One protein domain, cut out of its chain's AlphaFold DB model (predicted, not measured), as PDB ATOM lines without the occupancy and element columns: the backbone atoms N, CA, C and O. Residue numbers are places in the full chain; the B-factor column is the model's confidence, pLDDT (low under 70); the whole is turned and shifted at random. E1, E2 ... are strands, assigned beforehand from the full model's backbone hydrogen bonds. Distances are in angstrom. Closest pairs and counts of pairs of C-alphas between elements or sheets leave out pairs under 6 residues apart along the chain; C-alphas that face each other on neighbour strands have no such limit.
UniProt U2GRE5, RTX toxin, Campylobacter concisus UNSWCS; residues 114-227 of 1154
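Overview. This is residues 114 to 227 of the 1154 residues of the protein "RTX toxin" of Campylobacter concisus UNSWCS (UniProt U2GRE5). Little of this elongated domain is regular structure: a curled, twisted antiparallel sheet, E4 E3 E2 E6 E7, wraps partway round the antiparallel pair E1 and E5. The printed part has 114 residues, 44 in seven named strands, E1 to E7; it is all strand. It is compact, radius of gyration of the C-alphas 14.8 A, spanning 45 by 29 by 26 A.

Along the chain. E1, residues 139 to 143, begins at C-alpha (24.084, -44.940, -7.549). Next come E2, 152 to 158, 20.2 A; E3, 164 to 170; E4, 176 to 180; E5, 193 to 197; E6, 207 to 213, 20.4 A; and E7, 219 to 226, 24.1 A, ending at C-alpha (17.652, -36.906, 1.676).

Arrangement. N 140 of E1 and O 196 of E5 are 3.0 A apart. E2, E3 and E4 form a meander, antiparallel neighbours in turn: N 154 to O 166 and N 167 to O 180, each 2.9 A. The closest C-alphas of E1 and E6, Ile 142 and Ala 211, are 7.6 A apart.

Size, cuts and confidence. The printed part has no cut. The link E4 to E5 is long. Residues 126 to 137 are among those under pLDDT 70.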
ATOM      1  N   LYS A 114      29.436 -37.813  -9.133       85.19
ATOM      2  CA  LYS A 114      28.044 -37.438  -9.380       85.19
ATOM      3  C   LYS A 114      27.138 -38.483  -8.743       85.19
ATOM      4  O   LYS A 114      27.201 -39.649  -9.120       85.19
ATOM      5  N   PHE A 115      26.276 -38.071  -7.823       83.31
ATOM      6  CA  PHE A 115      25.133 -38.885  -7.418       83.31
ATOM      7  C   PHE A 115      24.117 -38.838  -8.561       83.31
ATOM      8  O   PHE A 115      23.789 -37.764  -9.064       83.31
ATOM      9  N   ASN A 116      23.699 -39.998  -9.061       78.56
ATOM     10  CA  ASN A 116      22.821 -40.066 -10.231       78.56
ATOM     11  C   ASN A 116      21.353 -39.824  -9.864       78.56
ATOM     12  O   ASN A 116      20.559 -39.515 -10.749       78.56
ATOM     13  N   ASP A 117      21.051 -39.940  -8.572       75.56
ATOM     14  CA  ASP A 117      19.731 -39.811  -7.961       75.56
ATOM     15  C   ASP A 117      19.422 -38.348  -7.531       75.56
ATOM     16  O   ASP A 117      18.290 -38.039  -7.181       75.56
ATOM     17  N   ASP A 118      20.414 -37.441  -7.594       77.75
ATOM     18  CA  ASP A 118      20.257 -35.974  -7.487       77.75
ATOM     19  C   ASP A 118      20.111 -35.385  -8.902       77.75
ATOM     20  O   ASP A 118      20.998 -35.542  -9.759       77.75
ATOM     21  N   THR A 119      18.976 -34.733  -9.173       68.62
ATOM     22  CA  THR A 119      18.654 -34.170 -10.491       68.62
ATOM     23  C   THR A 119      18.874 -32.660 -10.585       68.62
ATOM     24  O   THR A 119      18.902 -32.131 -11.701       68.62
ATOM     25  N   THR A 120      19.099 -31.966  -9.462       71.69
ATOM     26  CA  THR A 120      19.214 -30.495  -9.399       71.69
ATOM     27  C   THR A 120      20.607 -29.967  -8.994       71.69
ATOM     28  O   THR A 120      20.782 -28.754  -8.858       71.69
ATOM     29  N   PRO A 121      21.634 -30.838  -8.928       67.12
ATOM     30  CA  PRO A 121      22.898 -30.648  -8.218       67.12
ATOM     31  C   PRO A 121      22.935 -29.765  -6.960       67.12
ATOM     32  O   PRO A 121      23.945 -29.087  -6.740       67.12
ATOM     33  N   ASP A 122      21.887 -29.758  -6.132       71.19
ATOM     34  CA  ASP A 122      21.846 -28.969  -4.891       71.19
ATOM     35  C   ASP A 122      22.363 -29.737  -3.653       71.19
ATOM     36  O   ASP A 122      22.626 -29.133  -2.608       71.19
ATOM     37  N   GLY A 123      22.581 -31.054  -3.780       71.25
ATOM     38  CA  GLY A 123      23.021 -31.938  -2.699       71.25
ATOM     39  C   GLY A 123      21.889 -32.480  -1.814       71.25
ATOM     40  O   GLY A 123      22.178 -33.141  -0.808       71.25
ATOM     41  N   ILE A 124      20.624 -32.224  -2.157       71.00
ATOM     42  CA  ILE A 124      19.426 -32.678  -1.447       71.00
ATOM     43  C   ILE A 124      18.549 -33.493  -2.404       71.00
ATOM     44  O   ILE A 124      17.699 -32.967  -3.112       71.00
ATOM     45  N   ILE A 125      18.684 -34.817  -2.346       71.88
ATOM     46  CA  ILE A 125      17.771 -35.727  -3.042       71.88
ATOM     47  C   ILE A 125      16.388 -35.590  -2.387       71.88
ATOM     48  O   ILE A 125      16.204 -35.930  -1.212       71.88
ATOM     49  N   THR A 126      15.403 -35.087  -3.126       67.62
ATOM     50  CA  THR A 126      14.025 -34.956  -2.637       67.62
ATOM     51  C   THR A 126      13.260 -36.280  -2.731       67.62
ATOM     52  O   THR A 126      13.599 -37.176  -3.509       67.62
ATOM     53  N   ARG A 127      12.143 -36.399  -1.994       66.19
ATOM     54  CA  ARG A 127      11.237 -37.565  -2.100       66.19
ATOM     55  C   ARG A 127      10.527 -37.689  -3.458       66.19
ATOM     56  O   ARG A 127       9.800 -38.655  -3.662       66.19
ATOM     57  N   ALA A 128      10.686 -36.721  -4.364       62.25
ATOM     58  CA  ALA A 128      10.167 -36.784  -5.731       62.25
ATOM     59  C   ALA A 128      11.195 -37.340  -6.734       62.25
ATOM     60  O   ALA A 128      10.806 -37.857  -7.777       62.25
ATOM     61  N   GLU A 129      12.490 -37.259  -6.422       63.56
ATOM     62  CA  GLU A 129      13.571 -37.776  -7.273       63.56
ATOM     63  C   GLU A 129      13.877 -39.255  -6.983       63.56
ATOM     64  O   GLU A 129      14.206 -40.018  -7.889       63.56
ATOM     65  N   ASN A 130      13.705 -39.690  -5.730       60.78
ATOM     66  CA  ASN A 130      13.973 -41.059  -5.278       60.78
ATOM     67  C   ASN A 130      12.747 -41.991  -5.410       60.78
ATOM     68  O   ASN A 130      12.258 -42.525  -4.415       60.78
ATOM     69  N   TYR A 131      12.256 -42.210  -6.635       52.81
ATOM     70  CA  TYR A 131      11.280 -43.276  -6.926       52.81
ATOM     71  C   TYR A 131      11.981 -44.646  -6.992       52.81
ATOM     72  O   TYR A 131      12.338 -45.146  -8.061       52.81
ATOM     73  N   ALA A 132      12.224 -45.241  -5.824       50.88
ATOM     74  CA  ALA A 132      12.912 -46.523  -5.684       50.88
ATOM     75  C   ALA A 132      11.933 -47.716  -5.653       50.88
ATOM     76  O   ALA A 132      11.756 -48.348  -4.613       50.88
ATOM     77  N   ASP A 133      11.346 -48.051  -6.810       44.81
ATOM     78  CA  ASP A 133      10.590 -49.303  -6.995       44.81
ATOM     79  C   ASP A 133      11.411 -50.536  -6.556       44.81
ATOM     80  O   ASP A 133      12.643 -50.582  -6.712       44.81
ATOM     81  N   GLU A 134      10.709 -51.551  -6.032       34.09
ATOM     82  CA  GLU A 134      11.266 -52.690  -5.287       34.09
ATOM     83  C   GLU A 134      12.467 -53.367  -5.987       34.09
ATOM     84  O   GLU A 134      12.335 -54.179  -6.905       34.09
ATOM     85  N   GLY A 135      13.676 -53.054  -5.504       43.59
ATOM     86  CA  GLY A 135      14.933 -53.693  -5.910       43.59
ATOM     87  C   GLY A 135      15.977 -52.769  -6.548       43.59
ATOM     88  O   GLY A 135      17.143 -53.172  -6.659       43.59
ATOM     89  N   THR A 136      15.618 -51.538  -6.923       53.16
ATOM     90  CA  THR A 136      16.574 -50.572  -7.497       53.16
ATOM     91  C   THR A 136      17.484 -49.990  -6.408       53.16
ATOM     92  O   THR A 136      17.039 -49.689  -5.304       53.16
ATOM     93  N   LYS A 137      18.789 -49.859  -6.683       59.09
ATOM     94  CA  LYS A 137      19.783 -49.335  -5.726       59.09
ATOM     95  C   LYS A 137      20.289 -47.976  -6.181       59.09
ATOM     96  O   LYS A 137      20.658 -47.847  -7.342       59.09
ATOM     97  N   ALA A 138      20.379 -47.036  -5.246       72.75
ATOM     98  CA  ALA A 138      20.946 -45.709  -5.455       72.75
ATOM     99  C   ALA A 138      22.392 -45.782  -5.977       72.75
ATOM    100  O   ALA A 138      23.160 -46.670  -5.573       72.75
ATOM    101  N   THR A 139      22.773 -44.870  -6.880       77.88
ATOM    102  CA  THR A 139      24.084 -44.940  -7.549       77.88
ATOM    103  C   THR A 139      24.832 -43.618  -7.649       77.88
ATOM    104  O   THR A 139      24.265 -42.558  -7.892       77.88
ATOM    105  N   ALA A 140      26.156 -43.701  -7.539       81.56
ATOM    106  CA  ALA A 140      27.054 -42.605  -7.873       81.56
ATOM    107  C   ALA A 140      27.981 -43.022  -9.018       81.56
ATOM    108  O   ALA A 140      28.523 -44.129  -9.018       81.56
ATOM    109  N   THR A 141      28.181 -42.135  -9.987       86.38
ATOM    110  CA  THR A 141      29.197 -42.290 -11.031       86.38
ATOM    111  C   THR A 141      30.460 -41.544 -10.615       86.38
ATOM    112  O   THR A 141      30.421 -40.359 -10.277       86.38
ATOM    113  N   ILE A 142      31.581 -42.262 -10.636       87.69
ATOM    114  CA  ILE A 142      32.921 -41.760 -10.333       87.69
ATOM    115  C   ILE A 142      33.657 -41.573 -11.661       87.69
ATOM    116  O   ILE A 142      33.767 -42.535 -12.428       87.69
ATOM    117  N   SER A 143      34.165 -40.371 -11.951       84.88
ATOM    118  CA  SER A 143      34.981 -40.171 -13.155       84.88
ATOM    119  C   SER A 143      36.368 -40.799 -13.008       84.88
ATOM    120  O   SER A 143      36.946 -40.887 -11.921       84.88
ATOM    121  N   ILE A 144      36.919 -41.228 -14.138       79.88
ATOM    122  CA  ILE A 144      38.271 -41.756 -14.251       79.88
ATOM    123  C   ILE A 144      39.157 -40.605 -14.743       79.88
ATOM    124  O   ILE A 144      39.032 -40.209 -15.904       79.88
ATOM    125  N   PRO A 145      40.051 -40.047 -13.909       73.94
ATOM    126  CA  PRO A 145      40.881 -38.919 -14.313       73.94
ATOM    127  C   PRO A 145      41.841 -39.341 -15.431       73.94
ATOM    128  O   PRO A 145      42.413 -40.434 -15.393       73.94
ATOM    129  N   ASN A 146      42.083 -38.460 -16.404       68.56
ATOM    130  CA  ASN A 146      42.953 -38.739 -17.553       68.56
ATOM    131  C   ASN A 146      44.374 -39.184 -17.150       68.56
ATOM    132  O   ASN A 146      44.976 -40.011 -17.838       68.56
ATOM    133  N   LEU A 147      44.866 -38.715 -15.994       68.94
ATOM    134  CA  LEU A 147      46.144 -39.107 -15.386       68.94
ATOM    135  C   LEU A 147      46.233 -40.609 -15.029       68.94
ATOM    136  O   LEU A 147      47.339 -41.151 -14.945       68.94
ATOM    137  N   ALA A 148      45.101 -41.295 -14.830       73.19
ATOM    138  CA  ALA A 148      45.076 -42.732 -14.583       73.19
ATOM    139  C   ALA A 148      45.664 -43.492 -15.785       73.19
ATOM    140  O   ALA A 148      45.232 -43.329 -16.928       73.19
ATOM    141  N   LYS A 149      46.655 -44.339 -15.509       79.38
ATOM    142  CA  LYS A 149      47.316 -45.241 -16.463       79.38
ATOM    143  C   LYS A 149      46.679 -46.630 -16.412       79.38
ATOM    144  O   LYS A 149      45.964 -46.940 -15.460       79.38
ATOM    145  N   ASP A 150      46.995 -47.476 -17.384       83.12
ATOM    146  CA  ASP A 150      46.675 -48.904 -17.314       83.12
ATOM    147  C   ASP A 150      47.164 -49.527 -15.988       83.12
ATOM    148  O   ASP A 150      48.269 -49.230 -15.524       83.12
ATOM    149  N   GLY A 151      46.309 -50.318 -15.336       83.12
ATOM    150  CA  GLY A 151      46.554 -50.898 -14.012       83.12
ATOM    151  C   GLY A 151      46.433 -49.932 -12.820       83.12
ATOM    152  O   GLY A 151      46.751 -50.324 -11.696       83.12
ATOM    153  N   SER A 152      45.991 -48.682 -13.019       86.62
ATOM    154  CA  SER A 152      45.813 -47.723 -11.911       86.62
ATOM    155  C   SER A 152      44.623 -48.083 -11.032       86.62
ATOM    156  O   SER A 152      43.602 -48.561 -11.519       86.62
ATOM    157  N   LYS A 153      44.735 -47.804  -9.733       88.31
ATOM    158  CA  LYS A 153      43.723 -48.152  -8.733       88.31
ATOM    159  C   LYS A 153      43.026 -46.914  -8.190       88.31
ATOM    160  O   LYS A 153      43.687 -45.964  -7.776       88.31
ATOM    161  N   ILE A 154      41.700 -46.943  -8.163       88.69
ATOM    162  CA  ILE A 154      40.864 -45.937  -7.509       88.69
ATOM    163  C   ILE A 154      40.248 -46.596  -6.276       88.69
ATOM    164  O   ILE A 154      39.502 -47.572  -6.389       88.69
ATOM    165  N   LYS A 155      40.591 -46.088  -5.091       89.00
ATOM    166  CA  LYS A 155      39.991 -46.494  -3.818       89.00
ATOM    167  C   LYS A 155      38.753 -45.649  -3.557       89.00
ATOM    168  O   LYS A 155      38.824 -44.422  -3.630       89.00
ATOM    169  N   ILE A 156      37.652 -46.305  -3.212       88.69
ATOM    170  CA  ILE A 156      36.416 -45.673  -2.763       88.69
ATOM    171  C   ILE A 156      36.168 -46.068  -1.303       88.69
ATOM    172  O   ILE A 156      36.199 -47.257  -0.977       88.69
ATOM    173  N   SER A 157      35.897 -45.085  -0.445       84.50
ATOM    174  CA  SER A 157      35.452 -45.303   0.937       84.50
ATOM    175  C   SER A 157      34.377 -44.300   1.360       84.50
ATOM    176  O   SER A 157      34.328 -43.177   0.850       84.50
ATOM    177  N   GLY A 158      33.465 -44.697   2.251       78.69
ATOM    178  CA  GLY A 158      32.324 -43.837   2.575       78.69
ATOM    179  C   GLY A 158      31.221 -44.458   3.425       78.69
ATOM    180  O   GLY A 158      31.248 -45.628   3.795       78.69
ATOM    181  N   THR A 159      30.212 -43.647   3.736       69.38
ATOM    182  CA  THR A 159      29.043 -44.084   4.510       69.38
ATOM    183  C   THR A 159      28.076 -44.860   3.613       69.38
ATOM    184  O   THR A 159      27.668 -44.357   2.572       69.38
ATOM    185  N   GLY A 160      27.683 -46.073   4.012       65.06
ATOM    186  CA  GLY A 160      26.655 -46.859   3.309       65.06
ATOM    187  C   GLY A 160      27.119 -47.606   2.050       65.06
ATOM    188  O   GLY A 160      26.321 -48.327   1.450       65.06
ATOM    189  N   ILE A 161      28.391 -47.498   1.661       72.38
ATOM    190  CA  ILE A 161      29.002 -48.340   0.621       72.38
ATOM    191  C   ILE A 161      29.759 -49.525   1.236       72.38
ATOM    192  O   ILE A 161      30.103 -49.520   2.416       72.38
ATOM    193  N   ASN A 162      30.059 -50.527   0.410       66.50
ATOM    194  CA  ASN A 162      31.137 -51.465   0.708       66.50
ATOM    195  C   ASN A 162      32.442 -50.835   0.195       66.50
ATOM    196  O   ASN A 162      32.574 -50.660  -1.018       66.50
ATOM    197  N   ASP A 163      33.377 -50.499   1.089       67.06
ATOM    198  CA  ASP A 163      34.699 -49.968   0.720       67.06
ATOM    199  C   ASP A 163      35.378 -50.870  -0.328       67.06
ATOM    200  O   ASP A 163      35.398 -52.100  -0.195       67.06
ATOM    201  N   GLY A 164      35.920 -50.267  -1.389       74.94
ATOM    202  CA  GLY A 164      36.302 -50.998  -2.596       74.94
ATOM    203  C   GLY A 164      37.443 -50.360  -3.380       74.94
ATOM    204  O   GLY A 164      37.620 -49.144  -3.396       74.94
ATOM    205  N   GLU A 165      38.219 -51.204  -4.053       85.56
ATOM    206  CA  GLU A 165      39.346 -50.810  -4.894       85.56
ATOM    207  C   GLU A 165      39.081 -51.255  -6.335       85.56
ATOM    208  O   GLU A 165      38.835 -52.435  -6.596       85.56
ATOM    209  N   PHE A 166      39.111 -50.301  -7.263       89.00
ATOM    210  CA  PHE A 166      38.736 -50.487  -8.661       89.00
ATOM    211  C   PHE A 166      39.958 -50.280  -9.553       89.00
ATOM    212  O   PHE A 166      40.630 -49.255  -9.452       89.00
ATOM    213  N   THR A 167      40.265 -51.250 -10.414       89.69
ATOM    214  CA  THR A 167      41.437 -51.194 -11.304       89.69
ATOM    215  C   THR A 167      41.018 -50.751 -12.700       89.69
ATOM    216  O   THR A 167      40.180 -51.395 -13.327       89.69
ATOM    217  N   VAL A 168      41.599 -49.655 -13.182       87.31
ATOM    218  CA  VAL A 168      41.364 -49.065 -14.505       87.31
ATOM    219  C   VAL A 168      42.289 -49.720 -15.529       87.31
ATOM    220  O   VAL A 168      43.505 -49.721 -15.340       87.31
ATOM    221  N   HIS A 169      41.728 -50.214 -16.633       87.00
ATOM    222  CA  HIS A 169      42.479 -50.784 -17.753       87.00
ATOM    223  C   HIS A 169      42.334 -49.894 -18.989       87.00
ATOM    224  O   HIS A 169      41.228 -49.433 -19.305       87.00
ATOM    225  N   LYS A 170      43.441 -49.642 -19.691       83.69
ATOM    226  CA  LYS A 170      43.505 -48.723 -20.839       83.69
ATOM    227  C   LYS A 170      44.131 -49.371 -22.073       83.69
ATOM    228  O   LYS A 170      44.988 -50.242 -21.968       83.69
ATOM    229  N   ASP A 171      43.711 -48.927 -23.257       81.81
ATOM    230  CA  ASP A 171      44.361 -49.314 -24.512       81.81
ATOM    231  C   ASP A 171      45.724 -48.614 -24.697       81.81
ATOM    232  O   ASP A 171      46.104 -47.704 -23.957       81.81
ATOM    233  N   ALA A 172      46.464 -49.013 -25.735       74.38
ATOM    234  CA  ALA A 172      47.746 -48.399 -26.092       74.38
ATOM    235  C   ALA A 172      47.637 -46.934 -26.583       74.38
ATOM    236  O   ALA A 172      48.664 -46.300 -26.823       74.38
ATOM    237  N   SER A 173      46.418 -46.405 -26.731       73.69
ATOM    238  CA  SER A 173      46.117 -45.015 -27.088       73.69
ATOM    239  C   SER A 173      45.790 -44.153 -25.856       73.69
ATOM    240  O   SER A 173      45.726 -42.933 -25.973       73.69
ATOM    241  N   GLY A 174      45.585 -44.766 -24.681       68.56
ATOM    242  CA  GLY A 174      45.190 -44.104 -23.434       68.56
ATOM    243  C   GLY A 174      43.681 -44.083 -23.145       68.56
ATOM    244  O   GLY A 174      43.283 -43.533 -22.114       68.56
ATOM    245  N   ASN A 175      42.850 -44.694 -23.997       78.31
ATOM    246  CA  ASN A 175      41.400 -44.813 -23.800       78.31
ATOM    247  C   ASN A 175      41.089 -45.858 -22.722       78.31
ATOM    248  O   ASN A 175      41.723 -46.913 -22.699       78.31
ATOM    249  N   VAL A 176      40.087 -45.626 -21.866       79.69
ATOM    250  CA  VAL A 176      39.604 -46.665 -20.938       79.69
ATOM    251  C   VAL A 176      38.856 -47.748 -21.716       79.69
ATOM    252  O   VAL A 176      37.979 -47.448 -22.521       79.69
ATOM    253  N   ILE A 177      39.204 -49.012 -21.464       85.06
ATOM    254  CA  ILE A 177      38.547 -50.183 -22.072       85.06
ATOM    255  C   ILE A 177      37.738 -50.997 -21.056       85.06
ATOM    256  O   ILE A 177      36.764 -51.656 -21.425       85.06
ATOM    257  N   SER A 178      38.115 -50.953 -19.777       87.75
ATOM    258  CA  SER A 178      37.359 -51.550 -18.676       87.75
ATOM    259  C   SER A 178      37.813 -50.997 -17.323       87.75
ATOM    260  O   SER A 178      38.903 -50.441 -17.180       87.75
ATOM    261  N   VAL A 179      36.976 -51.189 -16.307       87.75
ATOM    262  CA  VAL A 179      37.300 -50.947 -14.899       87.75
ATOM    263  C   VAL A 179      36.834 -52.167 -14.132       87.75
ATOM    264  O   VAL A 179      35.648 -52.483 -14.166       87.75
ATOM    265  N   THR A 180      37.740 -52.877 -13.470       87.94
ATOM    266  CA  THR A 180      37.405 -54.105 -12.741       87.94
ATOM    267  C   THR A 180      37.307 -53.868 -11.242       87.94
ATOM    268  O   THR A 180      38.217 -53.283 -10.650       87.94
ATOM    269  N   ASP A 181      36.238 -54.374 -10.624       85.06
ATOM    270  CA  ASP A 181      36.112 -54.463  -9.167       85.06
ATOM    271  C   ASP A 181      37.069 -55.519  -8.566       85.06
ATOM    272  O   ASP A 181      37.761 -56.252  -9.280       85.06
ATOM    273  N   GLY A 182      37.071 -55.646  -7.235       77.81
ATOM    274  CA  GLY A 182      37.857 -56.654  -6.509       77.81
ATOM    275  C   GLY A 182      37.501 -58.122  -6.807       77.81
ATOM    276  O   GLY A 182      38.207 -59.016  -6.346       77.81
ATOM    277  N   ASN A 183      36.445 -58.389  -7.586       81.06
ATOM    278  CA  ASN A 183      36.047 -59.715  -8.070       81.06
ATOM    279  C   ASN A 183      36.383 -59.919  -9.564       81.06
ATOM    280  O   ASN A 183      35.958 -60.910 -10.161       81.06
ATOM    281  N   ASN A 184      37.132 -58.994 -10.179       80.44
ATOM    282  CA  ASN A 184      37.413 -58.907 -11.616       80.44
ATOM    283  C   ASN A 184      36.175 -58.692 -12.518       80.44
ATOM    284  O   ASN A 184      36.236 -58.936 -13.726       80.44
ATOM    285  N   LYS A 185      35.048 -58.210 -11.978       83.62
ATOM    286  CA  LYS A 185      33.869 -57.841 -12.772       83.62
ATOM    287  C   LYS A 185      34.064 -56.449 -13.376       83.62
ATOM    288  O   LYS A 185      34.379 -55.508 -12.653       83.62
ATOM    289  N   ASN A 186      33.825 -56.299 -14.681       86.88
ATOM    290  CA  ASN A 186      33.819 -54.981 -15.325       86.88
ATOM    291  C   ASN A 186      32.614 -54.142 -14.850       86.88
ATOM    292  O   ASN A 186      31.480 -54.629 -14.866       86.88
ATOM    293  N   VAL A 187      32.873 -52.897 -14.447       82.94
ATOM    294  CA  VAL A 187      31.898 -51.901 -13.954       82.94
ATOM    295  C   VAL A 187      31.991 -50.548 -14.684       82.94
ATOM    296  O   VAL A 187      31.324 -49.592 -14.296       82.94
ATOM    297  N   PHE A 188      32.816 -50.462 -15.733       85.62
ATOM    298  CA  PHE A 188      32.964 -49.280 -16.591       85.62
ATOM    299  C   PHE A 188      31.643 -48.901 -17.277       85.62
ATOM    300  O   PHE A 188      30.964 -49.774 -17.819       85.62
ATOM    301  N   ASP A 189      31.306 -47.607 -17.296       76.50
ATOM    302  CA  ASP A 189      30.051 -47.103 -17.881       76.50
ATOM    303  C   ASP A 189      30.073 -46.973 -19.418       76.50
ATOM    304  O   ASP A 189      29.043 -46.714 -20.040       76.50
ATOM    305  N   GLY A 190      31.232 -47.198 -20.049       76.62
ATOM    306  CA  GLY A 190      31.416 -47.087 -21.497       76.62
ATOM    307  C   GLY A 190      31.760 -45.678 -21.989       76.62
ATOM    308  O   GLY A 190      31.903 -45.488 -23.196       76.62
ATOM    309  N   THR A 191      31.907 -44.705 -21.084       74.25
ATOM    310  CA  THR A 191      32.316 -43.327 -21.384       74.25
ATOM    311  C   THR A 191      33.679 -43.009 -20.761       74.25
ATOM    312  O   THR A 191      34.697 -43.339 -21.356       74.25
ATOM    313  N   ASN A 192      33.719 -42.394 -19.577       68.81
ATOM    314  CA  ASN A 192      34.931 -42.065 -18.813       68.81
ATOM    315  C   ASN A 192      34.717 -42.252 -17.296       68.81
ATOM    316  O   ASN A 192      35.404 -41.623 -16.490       68.81
ATOM    317  N   GLY A 193      33.767 -43.094 -16.880       81.50
ATOM    318  CA  GLY A 193      33.461 -43.322 -15.470       81.50
ATOM    319  C   GLY A 193      33.137 -44.775 -15.133       81.50
ATOM    320  O   GLY A 193      33.161 -45.677 -15.974       81.50
ATOM    321  N   PHE A 194      32.849 -45.016 -13.861       85.69
ATOM    322  CA  PHE A 194      32.239 -46.259 -13.403       85.69
ATOM    323  C   PHE A 194      31.212 -45.971 -12.315       85.69
ATOM    324  O   PHE A 194      31.346 -45.024 -11.534       85.69
ATOM    325  N   THR A 195      30.173 -46.798 -12.267       84.25
ATOM    326  CA  THR A 195      29.038 -46.601 -11.365       84.25
ATOM    327  C   THR A 195      29.153 -47.518 -10.153       84.25
ATOM    328  O   THR A 195      29.269 -48.738 -10.285       84.25
ATOM    329  N   ILE A 196      29.086 -46.931  -8.959       83.12
ATOM    330  CA  ILE A 196      29.038 -47.641  -7.679       83.12
ATOM    331  C   ILE A 196      27.630 -47.564  -7.084       83.12
ATOM    332  O   ILE A 196      26.942 -46.552  -7.212       83.12
ATOM    333  N   ALA A 197      27.209 -48.635  -6.413       79.38
ATOM    334  CA  ALA A 197      25.960 -48.663  -5.657       79.38
ATOM    335  C   ALA A 197      26.225 -48.323  -4.186       79.38
ATOM    336  O   ALA A 197      27.162 -48.863  -3.588       79.38
ATOM    337  N   TYR A 198      25.379 -47.481  -3.599       76.94
ATOM    338  CA  TYR A 198      25.426 -47.128  -2.180       76.94
ATOM    339  C   TYR A 198      24.099 -47.453  -1.484       76.94
ATOM    340  O   TYR A 198      23.114 -47.833  -2.120       76.94
ATOM    341  N   LYS A 199      24.090 -47.369  -0.153       68.19
ATOM    342  CA  LYS A 199      22.885 -47.458   0.673       68.19
ATOM    343  C   LYS A 199      22.679 -46.154   1.426       68.19
ATOM    344  O   LYS A 199      23.630 -45.596   1.974       68.19
ATOM    345  N   TYR A 200      21.427 -45.726   1.518       66.44
ATOM    346  CA  TYR A 200      21.009 -44.687   2.450       66.44
ATOM    347  C   TYR A 200      21.205 -45.140   3.909       66.44
ATOM    348  O   TYR A 200      21.331 -46.335   4.196       66.44
ATOM    349  N   THR A 201      21.227 -44.187   4.842       56.53
ATOM    350  CA  THR A 201      21.269 -44.467   6.287       56.53
ATOM    351  C   THR A 201      20.035 -43.892   6.975       56.53
ATOM    352  O   THR A 201      19.583 -42.797   6.637       56.53
ATOM    353  N   ALA A 202      19.473 -44.648   7.923       49.94
ATOM    354  CA  ALA A 202      18.236 -44.282   8.604       49.94
ATOM    355  C   ALA A 202      18.355 -42.920   9.317       49.94
ATOM    356  O   ALA A 202      19.386 -42.603   9.913       49.94
ATOM    357  N   GLY A 203      17.289 -42.117   9.256       53.72
ATOM    358  CA  GLY A 203      17.224 -40.788   9.880       53.72
ATOM    359  C   GLY A 203      17.757 -39.621   9.035       53.72
ATOM    360  O   GLY A 203      17.879 -38.515   9.559       53.72
ATOM    361  N   GLY A 204      18.067 -39.824   7.748       55.84
ATOM    362  CA  GLY A 204      18.420 -38.727   6.831       55.84
ATOM    363  C   GLY A 204      19.813 -38.128   7.061       55.84
ATOM    364  O   GLY A 204      20.027 -36.937   6.822       55.84
ATOM    365  N   SER A 205      20.757 -38.940   7.547       61.47
ATOM    366  CA  SER A 205      22.167 -38.553   7.675       61.47
ATOM    367  C   SER A 205      22.853 -38.494   6.306       61.47
ATOM    368  O   SER A 205      22.603 -39.341   5.447       61.47
ATOM    369  N   ASN A 206      23.742 -37.513   6.111       69.50
ATOM    370  CA  ASN A 206      24.450 -37.312   4.846       69.50
ATOM    371  C   ASN A 206      25.220 -38.576   4.422       69.50
ATOM    372  O   ASN A 206      26.069 -39.075   5.168       69.50
ATOM    373  N   VAL A 207      24.990 -39.037   3.193       76.81
ATOM    374  CA  VAL A 207      25.843 -40.033   2.539       76.81
ATOM    375  C   VAL A 207      27.088 -39.307   2.049       76.81
ATOM    376  O   VAL A 207      26.985 -38.357   1.278       76.81
ATOM    377  N   ASN A 208      28.265 -39.748   2.493       83.19
ATOM    378  CA  ASN A 208      29.549 -39.182   2.086       83.19
ATOM    379  C   ASN A 208      30.357 -40.258   1.358       83.19
ATOM    380  O   ASN A 208      30.674 -41.290   1.955       83.19
ATOM    381  N   ILE A 209      30.705 -40.010   0.096       86.56
ATOM    382  CA  ILE A 209      31.522 -40.899  -0.738       86.56
ATOM    383  C   ILE A 209      32.843 -40.199  -1.026       86.56
ATOM    384  O   ILE A 209      32.868 -39.065  -1.497       86.56
ATOM    385  N   THR A 210      33.953 -40.877  -0.752       85.56
ATOM    386  CA  THR A 210      35.308 -40.397  -1.023       85.56
ATOM    387  C   THR A 210      35.979 -41.299  -2.046       85.56
ATOM    388  O   THR A 210      36.018 -42.512  -1.864       85.56
ATOM    389  N   ALA A 211      36.544 -40.703  -3.094       86.12
ATOM    390  CA  ALA A 211      37.302 -41.385  -4.134       86.12
ATOM    391  C   ALA A 211      38.741 -40.850  -4.177       86.12
ATOM    392  O   ALA A 211      38.952 -39.637  -4.153       86.12
ATOM    393  N   GLN A 212      39.731 -41.743  -4.244       85.75
ATOM    394  CA  GLN A 212      41.154 -41.392  -4.304       85.75
ATOM    395  C   GLN A 212      41.901 -42.264  -5.321       85.75
ATOM    396  O   GLN A 212      41.737 -43.484  -5.335       85.75
ATOM    397  N   LEU A 213      42.756 -41.647  -6.139       83.88
ATOM    398  CA  LEU A 213      43.644 -42.350  -7.071       83.88
ATOM    399  C   LEU A 213      44.952 -42.747  -6.360       83.88
ATOM    400  O   LEU A 213      45.672 -41.894  -5.833       83.88
ATOM    401  N   ASP A 214      45.268 -44.043  -6.352       76.69
ATOM    402  CA  ASP A 214      46.415 -44.602  -5.626       76.69
ATOM    403  C   ASP A 214      47.754 -43.982  -6.040       76.69
ATOM    404  O   ASP A 214      48.027 -43.741  -7.215       76.69
ATOM    405  N   ASN A 215      48.633 -43.802  -5.050       68.81
ATOM    406  CA  ASN A 215      49.951 -43.171  -5.186       68.81
ATOM    407  C   ASN A 215      49.919 -41.714  -5.702       68.81
ATOM    408  O   ASN A 215      50.949 -41.199  -6.136       68.81
ATOM    409  N   THR A 216      48.770 -41.032  -5.618       66.00
ATOM    410  CA  THR A 216      48.627 -39.600  -5.933       66.00
ATOM    411  C   THR A 216      47.943 -38.830  -4.797       66.00
ATOM    412  O   THR A 216      47.391 -39.420  -3.862       66.00
ATOM    413  N   ALA A 217      47.969 -37.498  -4.888       66.12
ATOM    414  CA  ALA A 217      47.212 -36.610  -4.006       66.12
ATOM    415  C   ALA A 217      45.751 -36.397  -4.461       66.12
ATOM    416  O   ALA A 217      44.974 -35.809  -3.711       66.12
ATOM    417  N   LEU A 218      45.366 -36.870  -5.657       70.19
ATOM    418  CA  LEU A 218      44.029 -36.662  -6.221       70.19
ATOM    419  C   LEU A 218      42.978 -37.425  -5.409       70.19
ATOM    420  O   LEU A 218      42.888 -38.657  -5.465       70.19
ATOM    421  N   LYS A 219      42.185 -36.663  -4.655       78.31
ATOM    422  CA  LYS A 219      41.137 -37.140  -3.760       78.31
ATOM    423  C   LYS A 219      39.947 -36.186  -3.803       78.31
ATOM    424  O   LYS A 219      40.111 -34.997  -3.547       78.31
ATOM    425  N   THR A 220      38.756 -36.736  -4.007       82.06
ATOM    426  CA  THR A 220      37.487 -35.997  -4.005       82.06
ATOM    427  C   THR A 220      36.531 -36.629  -3.002       82.06
ATOM    428  O   THR A 220      36.481 -37.853  -2.878       82.06
ATOM    429  N   THR A 221      35.753 -35.807  -2.300       84.56
ATOM    430  CA  THR A 221      34.629 -36.256  -1.468       84.56
ATOM    431  C   THR A 221      33.361 -35.565  -1.954       84.56
ATOM    432  O   THR A 221      33.338 -34.344  -2.071       84.56
ATOM    433  N   GLY A 222      32.328 -36.351  -2.246       81.94
ATOM    434  CA  GLY A 222      30.986 -35.886  -2.577       81.94
ATOM    435  C   GLY A 222      30.005 -36.270  -1.472       81.94
ATOM    436  O   GLY A 222      30.160 -37.322  -0.841       81.94
ATOM    437  N   SER A 223      28.994 -35.433  -1.260       81.12
ATOM    438  CA  SER A 223      27.995 -35.613  -0.207       81.12
ATOM    439  C   SER A 223      26.593 -35.317  -0.730       81.12
ATOM    440  O   SER A 223      26.410 -34.317  -1.416       81.12
ATOM    441  N   VAL A 224      25.614 -36.136  -0.342       76.75
ATOM    442  CA  VAL A 224      24.176 -35.865  -0.527       76.75
ATOM    443  C   VAL A 224      23.406 -36.138   0.759       76.75
ATOM    444  O   VAL A 224      23.819 -36.943   1.600       76.75
ATOM    445  N   LYS A 225      22.263 -35.473   0.904       73.44
ATOM    446  CA  LYS A 225      21.279 -35.691   1.965       73.44
ATOM    447  C   LYS A 225      19.917 -36.007   1.337       73.44
ATOM    448  O   LYS A 225      19.655 -35.595   0.216       73.44
ATOM    449  N   PHE A 226      19.050 -36.709   2.061       67.56
ATOM    450  CA  PHE A 226      17.652 -36.906   1.676       67.56
ATOM    451  C   PHE A 226      16.731 -35.861   2.334       67.56
ATOM    452  O   PHE A 226      16.983 -35.445   3.474       67.56
ATOM    453  N   GLU A 227      15.660 -35.437   1.654       67.06
ATOM    454  CA  GLU A 227      14.595 -34.658   2.301       67.06
ATOM    455  C   GLU A 227      13.703 -35.578   3.153       67.06
ATOM    456  O   GLU A 227      12.937 -36.388   2.635       67.06
TER     457      GLU A 227